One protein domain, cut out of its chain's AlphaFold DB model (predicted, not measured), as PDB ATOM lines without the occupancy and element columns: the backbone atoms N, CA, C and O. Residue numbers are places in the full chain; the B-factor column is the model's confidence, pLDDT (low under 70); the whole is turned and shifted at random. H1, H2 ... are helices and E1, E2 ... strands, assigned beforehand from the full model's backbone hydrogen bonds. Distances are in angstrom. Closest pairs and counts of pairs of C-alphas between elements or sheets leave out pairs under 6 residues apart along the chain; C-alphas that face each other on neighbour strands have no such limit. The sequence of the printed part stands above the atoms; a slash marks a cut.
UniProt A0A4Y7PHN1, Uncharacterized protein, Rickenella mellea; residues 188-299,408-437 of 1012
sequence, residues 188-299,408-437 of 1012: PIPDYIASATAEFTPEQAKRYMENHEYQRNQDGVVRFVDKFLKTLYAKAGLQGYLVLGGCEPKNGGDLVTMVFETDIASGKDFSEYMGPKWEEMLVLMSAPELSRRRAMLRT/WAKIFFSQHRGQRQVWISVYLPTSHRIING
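AT A GLANCE: This is residues 188 to 299 and 408 to 437 of the 1012 residues of an uncharacterized protein of Rickenella mellea (UniProt A0A4Y7PHN1). One long helix, H2, runs along one face of a twisted four-stranded sheet, over E2 and E1, while the short helix H1 folds back on its first part, away from the sheet. The short helices H3, H4 and H5 follow one another as a loose string that only grazes the sheet, and the hairpin of E3 and E4 extends the sheet beside E1. The printed part has 142 residues with five named helices and four named strands, in the order H1 H2 E1 E2 H3 H4 H5 E3 E4; the sheet's order is E2 E1 E4 E3, mixed, and the class is mixed, helices and strands. The whole is loose and elongated, with a radius of gyration of the C-alphas of 18.3 A and spans of 60 by 36 by 26 A.

HOW THE PARTS SIT: H1, residues 191 to 198, and H2, residues 202 to 236, form a helical hairpin: they touch, at a shallow tilt of 25 degrees, opposite ways, the closest C-alphas being those of Thr 197 and Ala 205, 4.8 A apart. H2 touches H1 with residues 204 to 209 alone. E1, residues 239 to 248, and E2, residues 254 to 261, form an antiparallel hairpin, with N 244 and O 258 2.9 A apart, within hydrogen-bond range. H2 is on their sheet at a height of 9.7 A, making two layers, helix on one face of a sheet; it runs along the strands, at 3 degrees to E1 on the local plane. The closest C-alphas of H2 and E1 are those of Tyr 233 and Gln 239, 5.7 A apart. H3, residues 270 to 274, H4, residues 277 to 286, and H5, residues 288 to 299, only graze the sheet. H3 and H4 are close but not clearly touching, with the C-alphas of Ser 271 and Trp 278, their closest, 5.8 A apart; H4 and H5 meet only through their link. E3, residues 409 to 416, and E4, residues 419 to 426, form an antiparallel hairpin, with N 421 and O 414 2.8 A apart. E4 is parallel to E1, with N 422 and O 239 2.8 A apart. Each O i to N i+4 pair is within hydrogen-bond range in H1, H2, H3 and H4; in H5 5 of 8 are.

IN THESE COORDINATES: H1 begins at C-alpha 191, (-34.112, 15.603, 13.682). H2 measures 50.7 A and ends at C-alpha 236, (-68.404, 19.507, 36.992). E1 measures 27.5 A, E2 22.8 A, E3 22.6 A and E4 22.9 A; E4 ends at C-alpha 426, (-50.355, 11.262, 42.264). H5 measures 17.6 A and H4 14.3 A.

THE WHOLE: The C-alphas farthest apart, those of Thr 201 and Gly 418, are 60.1 A apart. Residues 300 to 407 are not printed, and C-alphas 299 and 408 are 27.2 A apart across the cut. Of the links that are printed whole, E2 to H3 is short and the others are tight. Mean pLDDT of the printed part is 72.6; residues 285 to 299 and 408 to 437 are under 70.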
ATOM      1  N   PRO A 188     -41.524   9.714  13.718       77.12
ATOM      2  CA  PRO A 188     -40.122   9.811  13.330       77.12
ATOM      3  C   PRO A 188     -39.330  10.441  14.476       77.12
ATOM      4  O   PRO A 188     -39.837  11.320  15.173       77.12
ATOM      5  N   ILE A 189     -38.113   9.947  14.687       78.19
ATOM      6  CA  ILE A 189     -37.167  10.506  15.654       78.19
ATOM      7  C   ILE A 189     -36.943  11.973  15.249       78.19
ATOM      8  O   ILE A 189     -36.461  12.180  14.139       78.19
ATOM      9  N   PRO A 190     -37.319  12.976  16.075       83.62
ATOM     10  CA  PRO A 190     -37.089  14.381  15.744       83.62
ATOM     11  C   PRO A 190     -35.635  14.649  15.358       83.62
ATOM     12  O   PRO A 190     -34.729  14.114  15.995       83.62
ATOM     13  N   ASP A 191     -35.413  15.498  14.358       87.62
ATOM     14  CA  ASP A 191     -34.112  15.603  13.682       87.62
ATOM     15  C   ASP A 191     -32.969  16.010  14.629       87.62
ATOM     16  O   ASP A 191     -31.852  15.523  14.487       87.62
ATOM     17  N   TYR A 192     -33.267  16.796  15.675       87.31
ATOM     18  CA  TYR A 192     -32.306  17.158  16.728       87.31
ATOM     19  C   TYR A 192     -31.795  15.959  17.549       87.31
ATOM     20  O   TYR A 192     -30.702  16.007  18.109       87.31
ATOM     21  N   ILE A 193     -32.582  14.883  17.653       87.19
ATOM     22  CA  ILE A 193     -32.146  13.624  18.266       87.19
ATOM     23  C   ILE A 193     -31.266  12.881  17.276       87.19
ATOM     24  O   ILE A 193     -30.231  12.373  17.682       87.19
ATOM     25  N   ALA A 194     -31.656  12.825  15.998       89.69
ATOM     26  CA  ALA A 194     -30.876  12.147  14.967       89.69
ATOM     27  C   ALA A 194     -29.464  12.752  14.862       89.69
ATOM     28  O   ALA A 194     -28.488  12.002  14.901       89.69
ATOM     29  N   SER A 195     -29.350  14.087  14.848       91.19
ATOM     30  CA  SER A 195     -28.063  14.790  14.888       91.19
ATOM     31  C   SER A 195     -27.294  14.520  16.185       91.19
ATOM     32  O   SER A 195     -26.141  14.109  16.116       91.19
ATOM     33  N   ALA A 196     -27.928  14.635  17.360       89.44
ATOM     34  CA  ALA A 196     -27.266  14.335  18.636       89.44
ATOM     35  C   ALA A 196     -26.768  12.876  18.717       89.44
ATOM     36  O   ALA A 196     -25.688  12.610  19.231       89.44
ATOM     37  N   THR A 197     -27.516  11.914  18.164       91.69
ATOM     38  CA  THR A 197     -27.092  10.506  18.119       91.69
ATOM     39  C   THR A 197     -25.977  10.214  17.119       91.69
ATOM     40  O   THR A 197     -25.371   9.155  17.231       91.69
ATOM     41  N   ALA A 198     -25.685  11.114  16.172       93.25
ATOM     42  CA  ALA A 198     -24.588  10.939  15.217       93.25
ATOM     43  C   ALA A 198     -23.205  11.191  15.850       93.25
ATOM     44  O   ALA A 198     -22.220  10.598  15.421       93.25
ATOM     45  N   GLU A 199     -23.141  12.022  16.894       95.06
ATOM     46  CA  GLU A 199     -21.924  12.299  17.677       95.06
ATOM     47  C   GLU A 199     -21.672  11.252  18.780       95.06
ATOM     48  O   GLU A 199     -20.598  11.197  19.379       95.06
ATOM     49  N   PHE A 200     -22.665  10.408  19.073       96.00
ATOM     50  CA  PHE A 200     -22.623   9.433  20.159       96.00
ATOM     51  C   PHE A 200     -22.152   8.053  19.687       96.00
ATOM     52  O   PHE A 200     -22.518   7.572  18.615       96.00
ATOM     53  N   THR A 201     -21.419   7.334  20.546       96.25
ATOM     54  CA  THR A 201     -21.151   5.902  20.313       96.25
ATOM     55  C   THR A 201     -22.468   5.112  20.219       96.25
ATOM     56  O   THR A 201     -23.456   5.507  20.846       96.25
ATOM     57  N   PRO A 202     -22.522   3.958  19.522       93.81
ATOM     58  CA  PRO A 202     -23.768   3.199  19.348       93.81
ATOM     59  C   PRO A 202     -24.491   2.843  20.660       93.81
ATOM     60  O   PRO A 202     -25.723   2.796  20.703       93.81
ATOM     61  N   GLU A 203     -23.752   2.641  21.756       92.19
ATOM     62  CA  GLU A 203     -24.340   2.457  23.086       92.19
ATOM     63  C   GLU A 203     -24.919   3.742  23.685       92.19
ATOM     64  O   GLU A 203     -26.012   3.709  24.249       92.19
ATOM     65  N   GLN A 204     -24.209   4.868  23.581       91.12
ATOM     66  CA  GLN A 204     -24.695   6.169  24.048       91.12
ATOM     67  C   GLN A 204     -25.928   6.601  23.248       91.12
ATOM     68  O   GLN A 204     -26.931   6.968  23.854       91.12
ATOM     69  N   ALA A 205     -25.904   6.463  21.918       89.06
ATOM     70  CA  ALA A 205     -27.037   6.730  21.038       89.06
ATOM     71  C   ALA A 205     -28.269   5.903  21.442       89.06
ATOM     72  O   ALA A 205     -29.357   6.450  21.629       89.06
ATOM     73  N   LYS A 206     -28.089   4.599  21.691       90.00
ATOM     74  CA  LYS A 206     -29.154   3.725  22.198       90.00
ATOM     75  C   LYS A 206     -29.688   4.178  23.563       90.00
ATOM     76  O   LYS A 206     -30.902   4.289  23.720       90.00
ATOM     77  N   ARG A 207     -28.819   4.464  24.542       87.19
ATOM     78  CA  ARG A 207     -29.236   4.942  25.880       87.19
ATOM     79  C   ARG A 207     -29.960   6.293  25.798       87.19
ATOM     80  O   ARG A 207     -30.926   6.508  26.523       87.19
ATOM     81  N   TYR A 208     -29.537   7.176  24.895       88.25
ATOM     82  CA  TYR A 208     -30.178   8.467  24.636       88.25
ATOM     83  C   TYR A 208     -31.574   8.294  24.017       88.25
ATOM     84  O   TYR A 208     -32.531   8.902  24.494       88.25
ATOM     85  N   MET A 209     -31.732   7.390  23.042       86.56
ATOM     86  CA  MET A 209     -33.041   7.013  22.493       86.56
ATOM     87  C   MET A 209     -33.968   6.385  23.545       86.56
ATOM     88  O   MET A 209     -35.149   6.725  23.596       86.56
ATOM     89  N   GLU A 210     -33.455   5.495  24.402       88.00
ATOM     90  CA  GLU A 210     -34.223   4.890  25.501       88.00
ATOM     91  C   GLU A 210     -34.670   5.960  26.517       88.00
ATOM     92  O   GLU A 210     -35.849   6.019  26.872       88.00
ATOM     93  N   ASN A 211     -33.778   6.879  26.909       87.56
ATOM     94  CA  ASN A 211     -34.114   8.034  27.751       87.56
ATOM     95  C   ASN A 211     -35.149   8.961  27.094       87.56
ATOM     96  O   ASN A 211     -36.068   9.420  27.776       87.56
ATOM     97  N   HIS A 212     -35.063   9.212  25.785       87.38
ATOM     98  CA  HIS A 212     -36.053  10.030  25.081       87.38
ATOM     99  C   HIS A 212     -37.419   9.345  24.993       87.38
ATOM    100  O   HIS A 212     -38.445   9.986  25.218       87.38
ATOM    101  N   GLU A 213     -37.471   8.024  24.784       84.50
ATOM    102  CA  GLU A 213     -38.734   7.291  24.894       84.50
ATOM    103  C   GLU A 213     -39.301   7.361  26.323       84.50
ATOM    104  O   GLU A 213     -40.508   7.565  26.483       84.50
ATOM    105  N   TYR A 214     -38.476   7.287  27.374       86.19
ATOM    106  CA  TYR A 214     -38.947   7.529  28.743       86.19
ATOM    107  C   TYR A 214     -39.485   8.957  28.938       86.19
ATOM    108  O   TYR A 214     -40.577   9.101  29.491       86.19
ATOM    109  N   GLN A 215     -38.801   9.990  28.430       88.38
ATOM    110  CA  GLN A 215     -39.280  11.379  28.443       88.38
ATOM    111  C   GLN A 215     -40.636  11.510  27.737       88.38
ATOM    112  O   GLN A 215     -41.604  11.967  28.337       88.38
ATOM    113  N   ARG A 216     -40.759  11.043  26.490       85.56
ATOM    114  CA  ARG A 216     -41.999  11.138  25.701       85.56
ATOM    115  C   ARG A 216     -43.166  10.388  26.357       85.56
ATOM    116  O   ARG A 216     -44.317  10.805  26.226       85.56
ATOM    117  N   ASN A 217     -42.891   9.318  27.109       84.88
ATOM    118  CA  ASN A 217     -43.892   8.652  27.948       84.88
ATOM    119  C   ASN A 217     -44.295   9.492  29.179       84.88
ATOM    120  O   ASN A 217     -45.479   9.511  29.521       84.88
ATOM    121  N   GLN A 218     -43.363  10.204  29.827       87.06
ATOM    122  CA  GLN A 218     -43.676  11.159  30.902       87.06
ATOM    123  C   GLN A 218     -44.501  12.342  30.374       87.06
ATOM    124  O   GLN A 218     -45.574  12.613  30.910       87.06
ATOM    125  N   ASP A 219     -44.087  12.966  29.268       86.62
ATOM    126  CA  ASP A 219     -44.805  14.054  28.586       86.62
ATOM    127  C   ASP A 219     -46.240  13.637  28.191       86.62
ATOM    128  O   ASP A 219     -47.170  14.448  28.175       86.62
ATOM    129  N   GLY A 220     -46.458  12.348  27.908       84.81
ATOM    130  CA  GLY A 220     -47.787  11.771  27.705       84.81
ATOM    131  C   GLY A 220     -48.678  11.825  28.955       84.81
ATOM    132  O   GLY A 220     -49.874  12.103  28.842       84.81
ATOM    133  N   VAL A 221     -48.110  11.624  30.150       86.88
ATOM    134  CA  VAL A 221     -48.816  11.781  31.438       86.88
ATOM    135  C   VAL A 221     -49.107  13.255  31.720       86.88
ATOM    136  O   VAL A 221     -50.231  13.575  32.097       86.88
ATOM    137  N   VAL A 222     -48.143  14.147  31.466       88.31
ATOM    138  CA  VAL A 222     -48.284  15.616  31.575       88.31
ATOM    139  C   VAL A 222     -49.507  16.093  30.778       88.31
ATOM    140  O   VAL A 222     -50.442  16.671  31.333       88.31
ATOM    141  N   ARG A 223     -49.564  15.754  29.483       86.56
ATOM    142  CA  ARG A 223     -50.681  16.113  28.586       86.56
ATOM    143  C   ARG A 223     -52.005  15.446  28.978       86.56
ATOM    144  O   ARG A 223     -53.070  16.020  28.748       86.56
ATOM    145  N   PHE A 224     -51.967  14.239  29.550       90.44
ATOM    146  CA  PHE A 224     -53.165  13.564  30.051       90.44
ATOM    147  C   PHE A 224     -53.745  14.266  31.285       90.44
ATOM    148  O   PHE A 224     -54.957  14.475  31.337       90.44
ATOM    149  N   VAL A 225     -52.905  14.646  32.254       91.62
ATOM    150  CA  VAL A 225     -53.332  15.316  33.491       91.62
ATOM    151  C   VAL A 225     -53.928  16.691  33.202       91.62
ATOM    152  O   VAL A 225     -55.031  16.966  33.669       91.62
ATOM    153  N   ASP A 226     -53.263  17.504  32.377       89.88
ATOM    154  CA  ASP A 226     -53.778  18.806  31.936       89.88
ATOM    155  C   ASP A 226     -55.194  18.683  31.342       89.88
ATOM    156  O   ASP A 226     -56.157  19.315  31.789       89.88
ATOM    157  N   LYS A 227     -55.348  17.766  30.379       89.88
ATOM    158  CA  LYS A 227     -56.627  17.495  29.721       89.88
ATOM    159  C   LYS A 227     -57.671  16.917  30.680       89.88
ATOM    160  O   LYS A 227     -58.859  17.204  30.518       89.88
ATOM    161  N   PHE A 228     -57.262  16.113  31.662       91.31
ATOM    162  CA  PHE A 228     -58.145  15.566  32.690       91.31
ATOM    163  C   PHE A 228     -58.687  16.671  33.601       91.31
ATOM    164  O   PHE A 228     -59.905  16.774  33.731       91.31
ATOM    165  N   LEU A 229     -57.829  17.537  34.154       92.19
ATOM    166  CA  LEU A 229     -58.249  18.657  35.006       92.19
ATOM    167  C   LEU A 229     -59.157  19.630  34.242       92.19
ATOM    168  O   LEU A 229     -60.261  19.922  34.699       92.19
ATOM    169  N   LYS A 230     -58.783  20.034  33.023       88.88
ATOM    170  CA  LYS A 230     -59.637  20.881  32.167       88.88
ATOM    171  C   LYS A 230     -60.988  20.229  31.848       88.88
ATOM    172  O   LYS A 230     -62.007  20.914  31.808       88.88
ATOM    173  N   THR A 231     -61.037  18.902  31.699       88.56
ATOM    174  CA  THR A 231     -62.302  18.159  31.536       88.56
ATOM    175  C   THR A 231     -63.116  18.092  32.834       88.56
ATOM    176  O   THR A 231     -64.343  18.169  32.774       88.56
ATOM    177  N   LEU A 232     -62.465  17.955  33.995       88.75
ATOM    178  CA  LEU A 232     -63.096  17.948  35.318       88.75
ATOM    179  C   LEU A 232     -63.785  19.294  35.591       88.75
ATOM    180  O   LEU A 232     -64.977  19.329  35.904       88.75
ATOM    181  N   TYR A 233     -63.062  20.394  35.369       90.81
ATOM    182  CA  TYR A 233     -63.577  21.752  35.512       90.81
ATOM    183  C   TYR A 233     -64.738  22.019  34.549       90.81
ATOM    184  O   TYR A 233     -65.844  22.331  34.989       90.81
ATOM    185  N   ALA A 234     -64.542  21.780  33.246       86.62
ATOM    186  CA  ALA A 234     -65.552  22.060  32.223       86.62
ATOM    187  C   ALA A 234     -66.842  21.220  32.344       86.62
ATOM    188  O   ALA A 234     -67.870  21.618  31.800       86.62
ATOM    189  N   LYS A 235     -66.811  20.058  33.019       89.94
ATOM    190  CA  LYS A 235     -67.992  19.187  33.191       89.94
ATOM    191  C   LYS A 235     -68.654  19.259  34.562       89.94
ATOM    192  O   LYS A 235     -69.842  18.968  34.650       89.94
ATOM    193  N   ALA A 236     -67.908  19.578  35.617       92.38
ATOM    194  CA  ALA A 236     -68.404  19.507  36.992       92.38
ATOM    195  C   ALA A 236     -68.254  20.820  37.781       92.38
ATOM    196  O   ALA A 236     -68.683  20.879  38.932       92.38
ATOM    197  N   GLY A 237     -67.632  21.856  37.202       89.81
ATOM    198  CA  GLY A 237     -67.279  23.096  37.905       89.81
ATOM    199  C   GLY A 237     -66.243  22.893  39.016       89.81
ATOM    200  O   GLY A 237     -66.052  23.770  39.852       89.81
ATOM    201  N   LEU A 238     -65.606  21.718  39.054       88.75
ATOM    202  CA  LEU A 238     -64.669  21.318  40.093       88.75
ATOM    203  C   LEU A 238     -63.293  21.890  39.779       88.75
ATOM    204  O   LEU A 238     -62.671  21.501  38.791       88.75
ATOM    205  N   GLN A 239     -62.829  22.798  40.634       88.00
ATOM    206  CA  GLN A 239     -61.448  23.262  40.606       88.00
ATOM    207  C   GLN A 239     -60.554  22.270  41.340       88.00
ATOM    208  O   GLN A 239     -60.955  21.686  42.350       88.00
ATOM    209  N   GLY A 240     -59.343  22.081  40.844       89.25
ATOM    210  CA  GLY A 240     -58.379  21.176  41.439       89.25
ATOM    211  C   GLY A 240     -56.991  21.356  40.859       89.25
ATOM    212  O   GLY A 240     -56.818  21.839  39.740       89.25
ATOM    213  N   TYR A 241     -56.006  20.941  41.638       89.75
ATOM    214  CA  TYR A 241     -54.609  20.950  41.244       89.75
ATOM    215  C   TYR A 241     -53.996  19.569  41.482       89.75
ATOM    216  O   TYR A 241     -54.495  18.771  42.285       89.75
ATOM    217  N   LEU A 242     -52.921  19.282  40.757       92.62
ATOM    218  CA  LEU A 242     -52.115  18.079  40.897       92.62
ATOM    219  C   LEU A 242     -50.642  18.448  40.708       92.62
ATOM    220  O   LEU A 242     -50.276  19.073  39.720       92.62
ATOM    221  N   VAL A 243     -49.799  18.029  41.647       89.88
ATOM    222  CA  VAL A 243     -48.339  18.130  41.545       89.88
ATOM    223  C   VAL A 243     -47.761  16.749  41.230       89.88
ATOM    224  O   VAL A 243     -48.124  15.768  41.884       89.88
ATOM    225  N   LEU A 244     -46.866  16.672  40.242       91.00
ATOM    226  CA  LEU A 244     -46.106  15.476  39.871       91.00
ATOM    227  C   LEU A 244     -44.601  15.761  39.981       91.00
ATOM    228  O   LEU A 244     -44.096  16.627  39.275       91.00
ATOM    229  N   GLY A 245     -43.873  15.004  40.804       89.75
ATOM    230  CA  GLY A 245     -42.404  15.021  40.833       89.75
ATOM    231  C   GLY A 245     -41.802  13.786  40.156       89.75
ATOM    232  O   GLY A 245     -42.298  12.673  40.359       89.75
ATOM    233  N   GLY A 246     -40.725  13.950  39.383       89.56
ATOM    234  CA  GLY A 246     -40.015  12.838  38.743       89.56
ATOM    235  C   GLY A 246     -38.665  13.220  38.126       89.56
ATOM    236  O   GLY A 246     -38.406  14.386  37.857       89.56
ATOM    237  N   CYS A 247     -37.807  12.221  37.901       88.25
ATOM    238  CA  CYS A 247     -36.560  12.385  37.146       88.25
ATOM    239  C   CYS A 247     -36.855  12.634  35.662       88.25
ATOM    240  O   CYS A 247     -37.532  11.804  35.052       88.25
ATOM    241  N   GLU A 248     -36.291  13.687  35.077       88.94
ATOM    242  CA  GLU A 248     -36.439  14.070  33.670       88.94
ATOM    243  C   GLU A 248     -35.288  13.474  32.817       88.94
ATOM    244  O   GLU A 248     -34.159  13.967  32.879       88.94
ATOM    245  N   PRO A 249     -35.493  12.381  32.046       85.44
ATOM    246  CA  PRO A 249     -34.382  11.567  31.537       85.44
ATOM    247  C   PRO A 249     -33.508  12.227  30.465       85.44
ATOM    248  O   PRO A 249     -32.380  11.780  30.261       85.44
ATOM    249  N   LYS A 250     -34.003  13.266  29.779       80.94
ATOM    250  CA  LYS A 250     -33.206  14.047  28.814       80.94
ATOM    251  C   LYS A 250     -32.140  14.915  29.505       80.94
ATOM    252  O   LYS A 250     -31.065  15.106  28.954       80.94
ATOM    253  N   ASN A 251     -32.428  15.378  30.725       78.88
ATOM    254  CA  ASN A 251     -31.595  16.272  31.530       78.88
ATOM    255  C   ASN A 251     -30.875  15.462  32.620       78.88
ATOM    256  O   ASN A 251     -31.107  15.649  33.809       78.88
ATOM    257  N   GLY A 252     -30.122  14.429  32.222       80.75
ATOM    258  CA  GLY A 252     -29.387  13.523  33.128       80.75
ATOM    259  C   GLY A 252     -30.237  12.657  34.083       80.75
ATOM    260  O   GLY A 252     -29.743  11.674  34.639       80.75
ATOM    261  N   GLY A 253     -31.528  12.959  34.247       84.06
ATOM    262  CA  GLY A 253     -32.389  12.434  35.304       84.06
ATOM    263  C   GLY A 253     -32.681  13.419  36.445       84.06
ATOM    264  O   GLY A 253     -33.152  12.958  37.488       84.06
ATOM    265  N   ASP A 254     -32.435  14.721  36.263       85.94
ATOM    266  CA  ASP A 254     -32.753  15.788  37.222       85.94
ATOM    267  C   ASP A 254     -34.204  15.723  37.723       85.94
ATOM    268  O   ASP A 254     -35.123  15.369  36.980       85.94
ATOM    269  N   LEU A 255     -34.437  16.051  38.999       83.62
ATOM    270  CA  LEU A 255     -35.784  16.040  39.578       83.62
ATOM    271  C   LEU A 255     -36.567  17.294  39.177       83.62
ATOM    272  O   LEU A 255     -36.410  18.356  39.774       83.62
ATOM    273  N   VAL A 256     -37.485  17.134  38.228       87.56
ATOM    274  CA  VAL A 256     -38.447  18.169  37.843       87.56
ATOM    275  C   VAL A 256     -39.763  17.951  38.588       87.56
ATOM    276  O   VAL A 256     -40.283  16.835  38.680       87.56
ATOM    277  N   THR A 257     -40.316  19.042  39.119       88.19
ATOM    278  CA  THR A 257     -41.658  19.080  39.712       88.19
ATOM    279  C   THR A 257     -42.579  19.879  38.800       88.19
ATOM    280  O   THR A 257     -42.318  21.042  38.513       88.19
ATOM    281  N   MET A 258     -43.653  19.248  38.338       88.62
ATOM    282  CA  MET A 258     -44.643  19.829  37.434       88.62
ATOM    283  C   MET A 258     -45.961  20.047  38.170       88.62
ATOM    284  O   MET A 258     -46.446  19.153  38.870       88.62
ATOM    285  N   VAL A 259     -46.550  21.225  37.984       90.06
ATOM    286  CA  VAL A 259     -47.835  21.617  38.569       90.06
ATOM    287  C   VAL A 259     -48.878  21.688  37.467       90.06
ATOM    288  O   VAL A 259     -48.625  22.227  36.392       90.06
ATOM    289  N   PHE A 260     -50.053  21.144  37.748       92.81
ATOM    290  CA  PHE A 260     -51.219  21.202  36.881       92.81
ATOM    291  C   PHE A 260     -52.376  21.774  37.681       92.81
ATOM    292  O   PHE A 260     -52.647  21.305  38.786       92.81
ATOM    293  N   GLU A 261     -53.084  22.738  37.112       92.19
ATOM    294  CA  GLU A 261     -54.245  23.371  37.727       92.19
ATOM    295  C   GLU A 261     -55.400  23.482  36.727       92.19
ATOM    296  O   GLU A 261     -55.217  23.532  35.510       92.19
ATOM    297  N   THR A 262     -56.620  23.471  37.250       91.44
ATOM    298  CA  THR A 262     -57.812  23.934  36.534       91.44
ATOM    299  C   THR A 262     -57.827  25.456  36.481       91.44
ATOM    300  O   THR A 262     -57.600  26.057  37.525       91.44
ATOM    301  N   ASP A 263     -58.217  26.057  35.354       84.75
ATOM    302  CA  ASP A 263     -58.413  27.508  35.202       84.75
ATOM    303  C   ASP A 263     -59.165  28.122  36.414       84.75
ATOM    304  O   ASP A 263     -60.384  27.962  36.564       84.75
ATOM    305  N   ILE A 264     -58.445  28.800  37.318       78.94
ATOM    306  CA  ILE A 264     -59.024  29.292  38.574       78.94
ATOM    307  C   ILE A 264     -59.761  30.608  38.309       78.94
ATOM    308  O   ILE A 264     -59.188  31.592  37.849       78.94
ATOM    309  N   ALA A 265     -61.051  30.650  38.650       77.19
ATOM    310  CA  ALA A 265     -61.939  31.786  38.375       77.19
ATOM    311  C   ALA A 265     -61.547  33.111  39.073       77.19
ATOM    312  O   ALA A 265     -62.137  34.147  38.779       77.19
ATOM    313  N   SER A 266     -60.573  33.092  39.989       80.19
ATOM    314  CA  SER A 266     -59.972  34.285  40.600       80.19
ATOM    315  C   SER A 266     -58.841  34.912  39.776       80.19
ATOM    316  O   SER A 266     -58.357  35.969  40.164       80.19
ATOM    317  N   GLY A 267     -58.383  34.267  38.695       84.44
ATOM    318  CA  GLY A 267     -57.241  34.729  37.893       84.44
ATOM    319  C   GLY A 267     -55.884  34.647  38.606       84.44
ATOM    320  O   GLY A 267     -54.929  35.251  38.136       84.44
ATOM    321  N   LYS A 268     -55.818  33.920  39.729       81.50
ATOM    322  CA  LYS A 268     -54.611  33.667  40.528       81.50
ATOM    323  C   LYS A 268     -54.175  32.221  40.328       81.50
ATOM    324  O   LYS A 268     -55.051  31.356  40.342       81.50
ATOM    325  N   ASP A 269     -52.877  31.971  40.196       80.94
ATOM    326  CA  ASP A 269     -52.331  30.610  40.133       80.94
ATOM    327  C   ASP A 269     -52.240  29.942  41.523       80.94
ATOM    328  O   ASP A 269     -52.507  30.551  42.569       80.94
ATOM    329  N   PHE A 270     -51.877  28.660  41.550       80.31
ATOM    330  CA  PHE A 270     -51.735  27.892  42.787       80.31
ATOM    331  C   PHE A 270     -50.641  28.412  43.741       80.31
ATOM    332  O   PHE A 270     -50.781  28.264  44.958       80.31
ATOM    333  N   SER A 271     -49.577  29.042  43.235       81.56
ATOM    334  CA  SER A 271     -48.519  29.631  44.066       81.56
ATOM    335  C   SER A 271     -48.996  30.914  44.752       81.56
ATOM    336  O   SER A 271     -48.834  31.050  45.965       81.56
ATOM    337  N   GLU A 272     -49.722  31.783  44.039       85.75
ATOM    338  CA  GLU A 272     -50.416  32.932  44.631       85.75
ATOM    339  C   GLU A 272     -51.470  32.510  45.667       85.75
ATOM    340  O   GLU A 272     -51.695  33.218  46.651       85.75
ATOM    341  N   TYR A 273     -52.141  31.374  45.451       81.56
ATOM    342  CA  TYR A 273     -53.142  30.841  46.377       81.56
ATOM    343  C   TYR A 273     -52.523  30.286  47.671       81.56
ATOM    344  O   TYR A 273     -53.077  30.484  48.754       81.56
ATOM    345  N   MET A 274     -51.383  29.598  47.573       79.94
ATOM    346  CA  MET A 274     -50.663  29.028  48.718       79.94
ATOM    347  C   MET A 274     -49.787  30.049  49.461       79.94
ATOM    348  O   MET A 274     -49.500  29.862  50.649       79.94
ATOM    349  N   GLY A 275     -49.352  31.113  48.782       89.25
ATOM    350  CA  GLY A 275     -48.365  32.062  49.294       89.25
ATOM    351  C   GLY A 275     -47.006  31.394  49.571       89.25
ATOM    352  O   GLY A 275     -46.715  30.340  49.004       89.25
ATOM    353  N   PRO A 276     -46.184  31.939  50.492       87.94
ATOM    354  CA  PRO A 276     -44.830  31.434  50.777       87.94
ATOM    355  C   PRO A 276     -44.736  29.938  51.133       87.94
ATOM    356  O   PRO A 276     -43.714  29.301  50.904       87.94
ATOM    357  N   LYS A 277     -45.827  29.326  51.617       82.12
ATOM    358  CA  LYS A 277     -45.902  27.878  51.897       82.12
ATOM    359  C   LYS A 277     -45.760  26.998  50.651       82.12
ATOM    360  O   LYS A 277     -45.523  25.796  50.767       82.12
ATOM    361  N   TRP A 278     -45.915  27.576  49.462       83.25
ATOM    362  CA  TRP A 278     -45.585  26.920  48.202       83.25
ATOM    363  C   TRP A 278     -44.095  26.554  48.131       83.25
ATOM    364  O   TRP A 278     -43.760  25.421  47.784       83.25
ATOM    365  N   GLU A 279     -43.212  27.468  48.537       80.62
ATOM    366  CA  GLU A 279     -41.758  27.273  48.525       80.62
ATOM    367  C   GLU A 279     -41.335  26.220  49.556       80.62
ATOM    368  O   GLU A 279     -40.599  25.294  49.218       80.62
ATOM    369  N   GLU A 280     -41.890  26.276  50.775       82.44
ATOM    370  CA  GLU A 280     -41.712  25.233  51.800       82.44
ATOM    371  C   GLU A 280     -42.070  23.838  51.253       82.44
ATOM    372  O   GLU A 280     -41.332  22.868  51.450       82.44
ATOM    373  N   MET A 281     -43.190  23.723  50.529       77.25
ATOM    374  CA  MET A 281     -43.623  22.449  49.959       77.25
ATOM    375  C   MET A 281     -42.738  22.002  48.784       77.25
ATOM    376  O   MET A 281     -42.464  20.807  48.668       77.25
ATOM    377  N   LEU A 282     -42.261  22.925  47.940       76.06
ATOM    378  CA  LEU A 282     -41.289  22.621  46.886       76.06
ATOM    379  C   LEU A 282     -39.973  22.090  47.469       76.06
ATOM    380  O   LEU A 282     -39.505  21.048  47.015       76.06
ATOM    381  N   VAL A 283     -39.423  22.734  48.504       77.50
ATOM    382  CA  VAL A 283     -38.191  22.299  49.192       77.50
ATOM    383  C   VAL A 283     -38.345  20.897  49.793       77.50
ATOM    384  O   VAL A 283     -37.449  20.062  49.668       77.50
ATOM    385  N   LEU A 284     -39.508  20.583  50.375       71.81
ATOM    386  CA  LEU A 284     -39.813  19.235  50.874       71.81
ATOM    387  C   LEU A 284     -39.886  18.169  49.762       71.81
ATOM    388  O   LEU A 284     -39.647  16.993  50.035       71.81
ATOM    389  N   MET A 285     -40.198  18.549  48.519       64.75
ATOM    390  CA  MET A 285     -40.242  17.637  47.365       64.75
ATOM    391  C   MET A 285     -38.903  17.535  46.614       64.75
ATOM    392  O   MET A 285     -38.632  16.490  46.019       64.75
ATOM    393  N   SER A 286     -38.067  18.577  46.648       64.19
ATOM    394  CA  SER A 286     -36.760  18.641  45.971       64.19
ATOM    395  C   SER A 286     -35.566  18.230  46.845       64.19
ATOM    396  O   SER A 286     -34.443  18.173  46.346       64.19
ATOM    397  N   ALA A 287     -35.801  17.917  48.127       68.81
ATOM    398  CA  ALA A 287     -34.793  17.561  49.128       68.81
ATOM    399  C   ALA A 287     -33.649  16.669  48.566       68.81
ATOM    400  O   ALA A 287     -33.904  15.507  48.222       68.81
ATOM    401  N   PRO A 288     -32.382  17.148  48.521       57.78
ATOM    402  CA  PRO A 288     -31.264  16.461  47.848       57.78
ATOM    403  C   PRO A 288     -30.988  15.027  48.317       57.78
ATOM    404  O   PRO A 288     -30.435  14.208  47.581       57.78
ATOM    405  N   GLU A 289     -31.410  14.705  49.537       58.25
ATOM    406  CA  GLU A 289     -31.349  13.376  50.138       58.25
ATOM    407  C   GLU A 289     -32.153  12.327  49.336       58.25
ATOM    408  O   GLU A 289     -31.718  11.183  49.183       58.25
ATOM    409  N   LEU A 290     -33.289  12.721  48.745       56.75
ATOM    410  CA  LEU A 290     -34.087  11.876  47.847       56.75
ATOM    411  C   LEU A 290     -33.392  11.680  46.491       56.75
ATOM    412  O   LEU A 290     -33.442  10.580  45.934       56.75
ATOM    413  N   SER A 291     -32.712  12.711  45.981       53.41
ATOM    414  CA  SER A 291     -31.913  12.646  44.751       53.41
ATOM    415  C   SER A 291     -30.743  11.672  44.905       53.41
ATOM    416  O   SER A 291     -30.604  10.744  44.107       53.41
ATOM    417  N   ARG A 292     -29.953  11.807  45.982       53.81
ATOM    418  CA  ARG A 292     -28.819  10.916  46.293       53.81
ATOM    419  C   ARG A 292     -29.252   9.456  46.425       53.81
ATOM    420  O   ARG A 292     -28.673   8.587  45.775       53.81
ATOM    421  N   ARG A 293     -30.315   9.183  47.194       54.56
ATOM    422  CA  ARG A 293     -30.841   7.817  47.382       54.56
ATOM    423  C   ARG A 293     -31.347   7.190  46.079       54.56
ATOM    424  O   ARG A 293     -31.187   5.990  45.890       54.56
ATOM    425  N   ARG A 294     -31.903   7.981  45.151       56.06
ATOM    426  CA  ARG A 294     -32.308   7.502  43.815       56.06
ATOM    427  C   ARG A 294     -31.135   7.288  42.857       56.06
ATOM    428  O   ARG A 294     -31.209   6.376  42.037       56.06
ATOM    429  N   ALA A 295     -30.064   8.076  42.961       49.56
ATOM    430  CA  ALA A 295     -28.859   7.894  42.152       49.56
ATOM    431  C   ALA A 295     -28.135   6.578  42.495       49.56
ATOM    432  O   ALA A 295     -27.859   5.780  41.599       49.56
ATOM    433  N   MET A 296     -27.924   6.298  43.788       45.16
ATOM    434  CA  MET A 296     -27.261   5.071  44.268       45.16
ATOM    435  C   MET A 296     -27.979   3.779  43.835       45.16
ATOM    436  O   MET A 296     -27.336   2.761  43.584       45.16
ATOM    437  N   LEU A 297     -29.309   3.823  43.688       45.97
ATOM    438  CA  LEU A 297     -30.132   2.698  43.225       45.97
ATOM    439  C   LEU A 297     -30.047   2.426  41.709       45.97
ATOM    440  O   LEU A 297     -30.654   1.468  41.239       45.97
ATOM    441  N   ARG A 298     -29.327   3.244  40.926       50.38
ATOM    442  CA  ARG A 298     -29.045   2.962  39.502       50.38
ATOM    443  C   ARG A 298     -27.702   2.264  39.281       50.38
ATOM    444  O   ARG A 298     -27.531   1.610  38.260       50.38
ATOM    445  N   THR A 299     -26.761   2.394  40.216       42.69
ATOM    446  CA  THR A 299     -25.409   1.812  40.124       42.69
ATOM    447  C   THR A 299     -25.303   0.382  40.663       42.69
ATOM    448  O   THR A 299     -24.303  -0.283  40.417       42.69
ATOM    449  N   TRP A 408     -51.571   5.051  41.340       27.64
ATOM    450  CA  TRP A 408     -52.276   5.304  42.601       27.64
ATOM    451  C   TRP A 408     -52.416   6.810  42.829       27.64
ATOM    452  O   TRP A 408     -51.416   7.525  42.880       27.64
ATOM    453  N   ALA A 409     -53.658   7.267  42.974       30.59
ATOM    454  CA  ALA A 409     -54.022   8.648  43.267       30.59
ATOM    455  C   ALA A 409     -54.698   8.722  44.641       30.59
ATOM    456  O   ALA A 409     -55.448   7.815  45.006       30.59
ATOM    457  N   LYS A 410     -54.464   9.804  45.387       32.31
ATOM    458  CA  LYS A 410     -55.229  10.147  46.593       32.31
ATOM    459  C   LYS A 410     -56.058  11.391  46.283       32.31
ATOM    460  O   LYS A 410     -55.498  12.373  45.802       32.31
ATOM    461  N   ILE A 411     -57.367  11.312  46.508       32.16
ATOM    462  CA  ILE A 411     -58.347  12.358  46.190       32.16
ATOM    463  C   ILE A 411     -58.999  12.810  47.497       32.16
ATOM    464  O   ILE A 411     -59.430  11.970  48.287       32.16
ATOM    465  N   PHE A 412     -59.097  14.120  47.709       32.16
ATOM    466  CA  PHE A 412     -59.897  14.725  48.773       32.16
ATOM    467  C   PHE A 412     -60.857  15.756  48.176       32.16
ATOM    468  O   PHE A 412     -60.547  16.396  47.170       32.16
ATOM    469  N   PHE A 413     -62.000  15.956  48.828       33.50
ATOM    470  CA  PHE A 413     -62.978  16.979  48.467       33.50
ATOM    471  C   PHE A 413     -63.054  18.023  49.580       33.50
ATOM    472  O   PHE A 413     -63.107  17.668  50.757       33.50
ATOM    473  N   SER A 414     -63.076  19.300  49.208       37.28
ATOM    474  CA  SER A 414     -63.253  20.427  50.127       37.28
ATOM    475  C   SER A 414     -64.299  21.388  49.569       37.28
ATOM    476  O   SER A 414     -64.416  21.555  48.353       37.28
ATOM    477  N   GLN A 415     -65.084  22.016  50.443       32.44
ATOM    478  CA  GLN A 415     -66.107  22.981  50.052       32.44
ATOM    479  C   GLN A 415     -65.952  24.250  50.886       32.44
ATOM    480  O   GLN A 415     -66.156  24.239  52.097       32.44
ATOM    481  N   HIS A 416     -65.603  25.356  50.230       35.75
ATOM    482  CA  HIS A 416     -65.338  26.630  50.890       35.75
ATOM    483  C   HIS A 416     -65.966  27.773  50.083       35.75
ATOM    484  O   HIS A 416     -65.859  27.807  48.859       35.75
ATOM    485  N   ARG A 417     -66.678  28.686  50.762       36.88
ATOM    486  CA  ARG A 417     -67.403  29.826  50.148       36.88
ATOM    487  C   ARG A 417     -68.258  29.455  48.914       36.88
ATOM    488  O   ARG A 417     -68.307  30.189  47.935       36.88
ATOM    489  N   GLY A 418     -68.929  28.301  48.955       42.22
ATOM    490  CA  GLY A 418     -69.818  27.829  47.882       42.22
ATOM    491  C   GLY A 418     -69.124  27.159  46.687       42.22
ATOM    492  O   GLY A 418     -69.794  26.464  45.927       42.22
ATOM    493  N   GLN A 419     -67.801  27.277  46.550       45.81
ATOM    494  CA  GLN A 419     -67.027  26.544  45.546       45.81
ATOM    495  C   GLN A 419     -66.709  25.121  46.030       45.81
ATOM    496  O   GLN A 419     -66.516  24.879  47.224       45.81
ATOM    497  N   ARG A 420     -66.663  24.173  45.086       42.88
ATOM    498  CA  ARG A 420     -66.304  22.766  45.317       42.88
ATOM    499  C   ARG A 420     -64.911  22.508  44.747       42.88
ATOM    500  O   ARG A 420     -64.705  22.654  43.543       42.88
ATOM    501  N   GLN A 421     -63.979  22.123  45.609       50.59
ATOM    502  CA  GLN A 421     -62.579  21.881  45.269       50.59
ATOM    503  C   GLN A 421     -62.227  20.397  45.396       50.59
ATOM    504  O   GLN A 421     -62.714  19.703  46.293       50.59
ATOM    505  N   VAL A 422     -61.332  19.928  44.528       42.22
ATOM    506  CA  VAL A 422     -60.804  18.560  44.516       42.22
ATOM    507  C   VAL A 422     -59.285  18.609  44.592       42.22
ATOM    508  O   VAL A 422     -58.620  19.183  43.737       42.22
ATOM    509  N   TRP A 423     -58.739  17.986  45.624       41.94
ATOM    510  CA  TRP A 423     -57.314  17.973  45.920       41.94
ATOM    511  C   TRP A 423     -56.790  16.594  45.526       41.94
ATOM    512  O   TRP A 423     -57.210  15.595  46.114       41.94
ATOM    513  N   ILE A 424     -55.923  16.516  44.512       43.25
ATOM    514  CA  ILE A 424     -55.410  15.240  44.001       43.25
ATOM    515  C   ILE A 424     -53.889  15.201  44.138       43.25
ATOM    516  O   ILE A 424     -53.183  16.120  43.734       43.25
ATOM    517  N   SER A 425     -53.362  14.103  44.674       38.91
ATOM    518  CA  SER A 425     -51.924  13.815  44.677       38.91
ATOM    519  C   SER A 425     -51.662  12.468  44.007       38.91
ATOM    520  O   SER A 425     -52.265  11.456  44.376       38.91
ATOM    521  N   VAL A 426     -50.757  12.451  43.028       39.19
ATOM    522  CA  VAL A 426     -50.355  11.262  42.264       39.19
ATOM    523  C   VAL A 426     -48.835  11.204  42.239       39.19
ATOM    524  O   VAL A 426     -48.182  12.141  41.800       39.19
ATOM    525  N   TYR A 427     -48.274  10.082  42.676       41.59
ATOM    526  CA  TYR A 427     -46.829   9.867  42.686       41.59
ATOM    527  C   TYR A 427     -46.459   8.888  41.570       41.59
ATOM    528  O   TYR A 427     -46.966   7.763  41.535       41.59
ATOM    529  N   LEU A 428     -45.586   9.308  40.650       35.91
ATOM    530  CA  LEU A 428     -45.063   8.440  39.594       35.91
ATOM    531  C   LEU A 428     -43.939   7.554  40.168       35.91
ATOM    532  O   LEU A 428     -42.955   8.078  40.691       35.91
ATOM    533  N   PRO A 429     -44.060   6.214  40.116       31.17
ATOM    534  CA  PRO A 429     -43.169   5.336  40.865       31.17
ATOM    535  C   PRO A 429     -41.820   5.121  40.163       31.17
ATOM    536  O   PRO A 429     -41.662   4.204  39.360       31.17
ATOM    537  N   THR A 430     -40.814   5.895  40.569       36.03
ATOM    538  CA  THR A 430     -39.422   5.417  40.638       36.03
ATOM    539  C   THR A 430     -39.056   5.239  42.113       36.03
ATOM    540  O   THR A 430     -38.850   6.213  42.839       36.03
ATOM    541  N   SER A 431     -39.088   3.970  42.545       33.38
ATOM    542  CA  SER A 431     -38.899   3.472  43.923       33.38
ATOM    543  C   SER A 431     -39.719   4.187  45.022       33.38
ATOM    544  O   SER A 431     -39.345   5.251  45.504       33.38
ATOM    545  N   HIS A 432     -40.776   3.498  45.480       28.78
ATOM    546  CA  HIS A 432     -41.593   3.768  46.681       28.78
ATOM    547  C   HIS A 432     -42.480   5.034  46.715       28.78
ATOM    548  O   HIS A 432     -42.397   5.929  45.878       28.78
ATOM    549  N   ARG A 433     -43.443   5.016  47.653       31.27
ATOM    550  CA  ARG A 433     -44.454   6.060  47.906       31.27
ATOM    551  C   ARG A 433     -44.077   6.880  49.139       31.27
ATOM    552  O   ARG A 433     -43.594   6.303  50.106       31.27
ATOM    553  N   ILE A 434     -44.472   8.151  49.158       28.75
ATOM    554  CA  ILE A 434     -44.659   8.951  50.380       28.75
ATOM    555  C   ILE A 434     -46.061   9.590  50.318       28.75
ATOM    556  O   ILE A 434     -46.668   9.671  49.249       28.75
ATOM    557  N   ILE A 435     -46.619   9.961  51.472       31.09
ATOM    558  CA  ILE A 435     -47.912  10.641  51.616       31.09
ATOM    559  C   ILE A 435     -47.680  11.940  52.389       31.09
ATOM    560  O   ILE A 435     -47.142  11.897  53.491       31.09
ATOM    561  N   ASN A 436     -48.169  13.063  51.859       25.81
ATOM    562  CA  ASN A 436     -48.263  14.310  52.616       25.81
ATOM    563  C   ASN A 436     -49.567  14.359  53.431       25.81
ATOM    564  O   ASN A 436     -50.611  13.852  53.010       25.81
ATOM    565  N   GLY A 437     -49.504  15.027  54.581       30.47
ATOM    566  CA  GLY A 437     -50.650  15.432  55.391       30.47
ATOM    567  C   GLY A 437     -50.289  16.688  56.180       30.47
ATOM    568  O   GLY A 437     -49.141  16.836  56.591       30.47
TER     569      GLY A 437